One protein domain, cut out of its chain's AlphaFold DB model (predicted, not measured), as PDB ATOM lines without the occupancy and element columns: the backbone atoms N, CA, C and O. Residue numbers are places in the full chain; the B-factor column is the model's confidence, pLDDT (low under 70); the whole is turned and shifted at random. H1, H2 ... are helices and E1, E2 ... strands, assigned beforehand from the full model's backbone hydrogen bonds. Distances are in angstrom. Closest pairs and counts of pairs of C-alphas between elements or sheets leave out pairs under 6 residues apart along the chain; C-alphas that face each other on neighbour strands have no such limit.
ATOM      1  N   ILE A  18     292.763 236.425 283.285       89.50
ATOM      2  CA  ILE A  18     292.638 236.610 281.841       89.50
ATOM      3  C   ILE A  18     293.711 237.583 281.406       89.50
ATOM      4  O   ILE A  18     293.893 238.628 282.028       89.50
ATOM      5  N   SER A  19     294.437 237.228 280.356       90.06
ATOM      6  CA  SER A  19     295.504 238.063 279.827       90.06
ATOM      7  C   SER A  19     295.615 237.912 278.320       90.06
ATOM      8  O   SER A  19     295.244 236.881 277.752       90.06
ATOM      9  N   THR A  20     296.128 238.951 277.677       91.56
ATOM     10  CA  THR A  20     296.565 238.878 276.291       91.56
ATOM     11  C   THR A  20     297.998 238.358 276.228       91.56
ATOM     12  O   THR A  20     298.806 238.618 277.117       91.56
ATOM     13  N   TYR A  21     298.329 237.614 275.177       92.62
ATOM     14  CA  TYR A  21     299.683 237.128 274.943       92.62
ATOM     15  C   TYR A  21     300.004 237.054 273.449       92.62
ATOM     16  O   TYR A  21     299.119 237.100 272.591       92.62
ATOM     17  N   TYR A  22     301.300 236.925 273.177       93.25
ATOM     18  CA  TYR A  22     301.887 236.767 271.855       93.25
ATOM     19  C   TYR A  22     303.025 235.754 271.926       93.25
ATOM     20  O   TYR A  22     303.615 235.543 272.991       93.25
ATOM     21  N   PHE A  23     303.377 235.180 270.781       92.19
ATOM     22  CA  PHE A  23     304.639 234.476 270.607       92.19
ATOM     23  C   PHE A  23     305.669 235.381 269.940       92.19
ATOM     24  O   PHE A  23     305.346 236.168 269.054       92.19
ATOM     25  N   SER A  24     306.924 235.230 270.353       90.38
ATOM     26  CA  SER A  24     308.090 235.768 269.656       90.38
ATOM     27  C   SER A  24     308.965 234.586 269.252       90.38
ATOM     28  O   SER A  24     309.487 233.866 270.107       90.38
ATOM     29  N   VAL A  25     309.028 234.303 267.951       87.31
ATOM     30  CA  VAL A  25     309.684 233.103 267.413       87.31
ATOM     31  C   VAL A  25     311.127 233.442 267.055       87.31
ATOM     32  O   VAL A  25     311.367 234.423 266.361       87.31
ATOM     33  N   ASN A  26     312.081 232.609 267.483       85.56
ATOM     34  CA  ASN A  26     313.523 232.863 267.338       85.56
ATOM     35  C   ASN A  26     313.980 234.176 268.008       85.56
ATOM     36  O   ASN A  26     314.826 234.893 267.476       85.56
ATOM     37  N   ASP A  27     313.409 234.488 269.174       85.38
ATOM     38  CA  ASP A  27     313.694 235.715 269.917       85.38
ATOM     39  C   ASP A  27     315.141 235.761 270.430       85.38
ATOM     40  O   ASP A  27     315.558 234.935 271.244       85.38
ATOM     41  N   VAL A  28     315.893 236.757 269.967       88.69
ATOM     42  CA  VAL A  28     317.276 237.042 270.387       88.69
ATOM     43  C   VAL A  28     317.416 238.453 270.971       88.69
ATOM     44  O   VAL A  28     318.522 238.972 271.085       88.69
ATOM     45  N   PHE A  29     316.301 239.106 271.318       86.25
ATOM     46  CA  PHE A  29     316.263 240.545 271.614       86.25
ATOM     47  C   PHE A  29     316.559 240.901 273.074       86.25
ATOM     48  O   PHE A  29     316.532 242.078 273.418       86.25
ATOM     49  N   GLU A  30     316.838 239.923 273.942       85.88
ATOM     50  CA  GLU A  30     317.143 240.123 275.370       85.88
ATOM     51  C   GLU A  30     316.180 241.111 276.065       85.88
ATOM     52  O   GLU A  30     315.030 240.757 276.318       85.88
ATOM     53  N   ASN A  31     316.613 242.346 276.346       86.31
ATOM     54  CA  ASN A  31     315.822 243.387 277.015       86.31
ATOM     55  C   ASN A  31     315.250 244.455 276.057       86.31
ATOM     56  O   ASN A  31     314.625 245.412 276.516       86.31
ATOM     57  N   ASP A  32     315.444 244.324 274.743       87.88
ATOM     58  CA  ASP A  32     314.889 245.231 273.729       87.88
ATOM     59  C   ASP A  32     313.422 244.872 273.435       87.88
ATOM     60  O   ASP A  32     313.073 244.241 272.435       87.88
ATOM     61  N   TRP A  33     312.544 245.253 274.366       84.25
ATOM     62  CA  TRP A  33     311.107 244.973 274.297       84.25
ATOM     63  C   TRP A  33     310.419 245.612 273.088       84.25
ATOM     64  O   TRP A  33     309.411 245.085 272.619       84.25
ATOM     65  N   ILE A  34     310.963 246.723 272.578       85.31
ATOM     66  CA  ILE A  34     310.425 247.418 271.406       85.31
ATOM     67  C   ILE A  34     310.646 246.545 270.172       85.31
ATOM     68  O   ILE A  34     309.666 246.137 269.551       85.31
ATOM     69  N   LYS A  35     311.891 246.149 269.883       85.94
ATOM     70  CA  LYS A  35     312.168 245.251 268.749       85.94
ATOM     71  C   LYS A  35     311.487 243.898 268.884       85.94
ATOM     72  O   LYS A  35     311.000 243.356 267.897       85.94
ATOM     73  N   ARG A  36     311.404 243.364 270.105       91.12
ATOM     74  CA  ARG A  36     310.644 242.137 270.370       91.12
ATOM     75  C   ARG A  36     309.178 242.283 269.946       91.12
ATOM     76  O   ARG A  36     308.645 241.393 269.290       91.12
ATOM     77  N   SER A  37     308.537 243.403 270.288       86.94
ATOM     78  CA  SER A  37     307.127 243.643 269.953       86.94
ATOM     79  C   SER A  37     306.849 243.775 268.457       86.94
ATOM     80  O   SER A  37     305.760 243.423 268.009       86.94
ATOM     81  N   GLU A  38     307.841 244.191 267.669       87.69
ATOM     82  CA  GLU A  38     307.747 244.241 266.205       87.69
ATOM     83  C   GLU A  38     307.644 242.839 265.571       87.69
ATOM     84  O   GLU A  38     307.219 242.717 264.424       87.69
ATOM     85  N   GLN A  39     308.011 241.780 266.304       88.81
ATOM     86  CA  GLN A  39     307.983 240.389 265.830       88.81
ATOM     87  C   GLN A  39     306.871 239.539 266.448       88.81
ATOM     88  O   GLN A  39     306.849 238.320 266.255       88.81
ATOM     89  N   TYR A  40     305.949 240.153 267.187       91.88
ATOM     90  CA  TYR A  40     304.864 239.421 267.822       91.88
ATOM     91  C   TYR A  40     303.967 238.711 266.814       91.88
ATOM     92  O   TYR A  40     303.486 239.281 265.836       91.88
ATOM     93  N   GLN A  41     303.717 237.437 267.102       92.44
ATOM     94  CA  GLN A  41     302.820 236.575 266.354       92.44
ATOM     95  C   GLN A  41     301.680 236.116 267.259       92.44
ATOM     96  O   GLN A  41     301.870 235.841 268.446       92.44
ATOM     97  N   LEU A  42     300.486 236.030 266.681       94.56
ATOM     98  CA  LEU A  42     299.332 235.429 267.338       94.56
ATOM     99  C   LEU A  42     299.512 233.914 267.443       94.56
ATOM    100  O   LEU A  42     300.103 233.289 266.560       94.56
ATOM    101  N   ASP A  43     298.937 233.321 268.484       94.00
ATOM    102  CA  ASP A  43     298.743 231.877 268.522       94.00
ATOM    103  C   ASP A  43     297.724 231.475 267.449       94.00
ATOM    104  O   ASP A  43     296.530 231.759 267.562       94.00
ATOM    105  N   GLN A  44     298.212 230.810 266.401       92.56
ATOM    106  CA  GLN A  44     297.410 230.334 265.271       92.56
ATOM    107  C   GLN A  44     296.390 229.261 265.671       92.56
ATOM    108  O   GLN A  44     295.444 229.019 264.924       92.56
ATOM    109  N   PHE A  45     296.570 228.622 266.828       91.81
ATOM    110  CA  PHE A  45     295.683 227.583 267.342       91.81
ATOM    111  C   PHE A  45     294.668 228.113 268.361       91.81
ATOM    112  O   PHE A  45     293.781 227.369 268.778       91.81
ATOM    113  N   ASN A  46     294.769 229.385 268.758       92.69
ATOM    114  CA  ASN A  46     293.846 230.012 269.694       92.69
ATOM    115  C   ASN A  46     292.917 230.995 268.976       92.69
ATOM    116  O   ASN A  46     293.297 232.116 268.639       92.69
ATOM    117  N   GLU A  47     291.660 230.593 268.806       89.06
ATOM    118  CA  GLU A  47     290.629 231.436 268.191       89.06
ATOM    119  C   GLU A  47     290.193 232.603 269.098       89.06
ATOM    120  O   GLU A  47     289.662 233.606 268.610       89.06
ATOM    121  N   ASN A  48     290.451 232.525 270.412       89.00
ATOM    122  CA  ASN A  48     290.127 233.607 271.336       89.00
ATOM    123  C   ASN A  48     291.127 234.749 271.173       89.00
ATOM    124  O   ASN A  48     292.302 234.639 271.535       89.00
ATOM    125  N   THR A  49     290.641 235.874 270.657       88.94
ATOM    126  CA  THR A  49     291.453 237.063 270.403       88.94
ATOM    127  C   THR A  49     290.768 238.325 270.921       88.94
ATOM    128  O   THR A  49     289.552 238.362 271.092       88.94
ATOM    129  N   PHE A  50     291.563 239.353 271.211       84.00
ATOM    130  CA  PHE A  50     291.110 240.671 271.653       84.00
ATOM    131  C   PHE A  50     291.689 241.751 270.741       84.00
ATOM    132  O   PHE A  50     292.840 241.640 270.323       84.00
ATOM    133  N   GLY A  51     290.914 242.804 270.478       76.38
ATOM    134  CA  GLY A  51     291.320 243.907 269.608       76.38
ATOM    135  C   GLY A  51     291.297 243.556 268.117       76.38
ATOM    136  O   GLY A  51     290.961 242.443 267.711       76.38
ATOM    137  N   GLU A  52     291.667 244.534 267.293       70.50
ATOM    138  CA  GLU A  52     291.649 244.433 265.833       70.50
ATOM    139  C   GLU A  52     292.946 244.970 265.208       70.50
ATOM    140  O   GLU A  52     293.700 245.730 265.827       70.50
ATOM    141  N   GLY A  53     293.207 244.577 263.956       76.69
ATOM    142  CA  GLY A  53     294.359 245.040 263.180       76.69
ATOM    143  C   GLY A  53     295.697 244.781 263.880       76.69
ATOM    144  O   GLY A  53     295.936 243.689 264.390       76.69
ATOM    145  N   ALA A  54     296.558 245.801 263.919       69.88
ATOM    146  CA  ALA A  54     297.874 245.737 264.562       69.88
ATOM    147  C   ALA A  54     297.820 245.582 266.096       69.88
ATOM    148  O   ALA A  54     298.825 245.238 266.705       69.88
ATOM    149  N   ASN A  55     296.659 245.819 266.719       72.75
ATOM    150  CA  ASN A  55     296.468 245.687 268.167       72.75
ATOM    151  C   ASN A  55     295.812 244.354 268.557       72.75
ATOM    152  O   ASN A  55     295.431 244.173 269.715       72.75
ATOM    153  N   LYS A  56     295.611 243.449 267.592       85.81
ATOM    154  CA  LYS A  56     294.998 242.149 267.845       85.81
ATOM    155  C   LYS A  56     295.950 241.281 268.664       85.81
ATOM    156  O   LYS A  56     297.108 241.156 268.292       85.81
ATOM    157  N   ALA A  57     295.439 240.637 269.709       91.31
ATOM    158  CA  ALA A  57     296.191 239.762 270.608       91.31
ATOM    159  C   ALA A  57     295.486 238.417 270.821       91.31
ATOM    160  O   ALA A  57     294.254 238.364 270.789       91.31
ATOM    161  N   SER A  58     296.236 237.351 271.113       94.75
ATOM    162  CA  SER A  58     295.663 236.087 271.592       94.75
ATOM    163  C   SER A  58     295.270 236.224 273.061       94.75
ATOM    164  O   SER A  58     295.944 236.913 273.822       94.75
ATOM    165  N   VAL A  59     294.177 235.584 273.474       92.94
ATOM    166  CA  VAL A  59     293.649 235.681 274.843       92.94
ATOM    167  C   VAL A  59     293.774 234.340 275.546       92.94
ATOM    168  O   VAL A  59     293.304 233.318 275.048       92.94
ATOM    169  N   LEU A  60     294.373 234.351 276.731       91.94
ATOM    170  CA  LEU A  60     294.414 233.219 277.643       91.94
ATOM    171  C   LEU A  60     293.462 233.493 278.808       91.94
ATOM    172  O   LEU A  60     293.619 234.493 279.506       91.94
ATOM    173  N   ASN A  61     292.497 232.598 279.026       89.81
ATOM    174  CA  ASN A  61     291.647 232.594 280.214       89.81
ATOM    175  C   ASN A  61     291.930 231.335 281.036       89.81
ATOM    176  O   ASN A  61     291.665 230.220 280.586       89.81
ATOM    177  N   ILE A  62     292.445 231.525 282.247       90.00
ATOM    178  CA  ILE A  62     292.619 230.467 283.235       90.00
ATOM    179  C   ILE A  62     291.583 230.688 284.330       90.00
ATOM    180  O   ILE A  62     291.803 231.481 285.239       90.00
ATOM    181  N   GLY A  63     290.449 229.989 284.239       85.50
ATOM    182  CA  GLY A  63     289.484 229.846 285.335       85.50
ATOM    183  C   GLY A  63     288.903 231.148 285.896       85.50
ATOM    184  O   GLY A  63     288.418 231.147 287.027       85.50
ATOM    185  N   MET A  64     288.987 232.260 285.160       84.38
ATOM    186  CA  MET A  64     288.414 233.538 285.563       84.38
ATOM    187  C   MET A  64     287.139 233.772 284.757       84.38
ATOM    188  O   MET A  64     287.141 233.773 283.524       84.38
ATOM    189  N   GLU A  65     286.027 233.976 285.456       75.25
ATOM    190  CA  GLU A  65     284.782 234.345 284.797       75.25
ATOM    191  C   GLU A  65     284.883 235.772 284.257       75.25
ATOM    192  O   GLU A  65     285.060 236.739 285.002       75.25
TER     193      GLU A  65
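What this domain is: This is residues 18 to 65 of the 242 residues of an uncharacterized protein of Bacillus cereus VDM053 (UniProt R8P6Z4). This domain has little regular structure: a small ribbon of two strands, E1 and E2, lies toward one end, the short helix H1 toward the other, and two long loops run between them. The 48 printed residues hold, along the chain, E1, H1 and E2; the class is mixed, with only 15 residues in named elements, and the two-stranded sheet is antiparallel. The whole is only just loose, close to compact, with a radius of gyration of the C-alphas of 11.9 A, and only just elongated, spanning 35 by 23 by 17 A.

Where its parts are: E1, residues 18 to 21, begins at C-alpha 18 (292.638, 236.610, 281.841). H1 is residues 33 to 37. E2, residues 57 to 62, is 16.1 A long and ends at C-alpha 62 (292.619, 230.467, 283.235).

How they stand to each other: E1 and E2 are antiparallel neighbours at 144 degrees; N 21 and O 58 are within hydrogen-bond range at 2.8 A. Residues 49 to 50 pair antiparallel with residues 57 to 58 of E2. In H1 the O i to N i+4 pair is within hydrogen-bond range.

The domain as a whole: The C-alphas farthest apart, of Val 28 and Glu 65, are 35.6 A apart. The printed part has no cut. Both links, E1 to H1 and H1 to E2, are long. Residue 54 has pLDDT under 70.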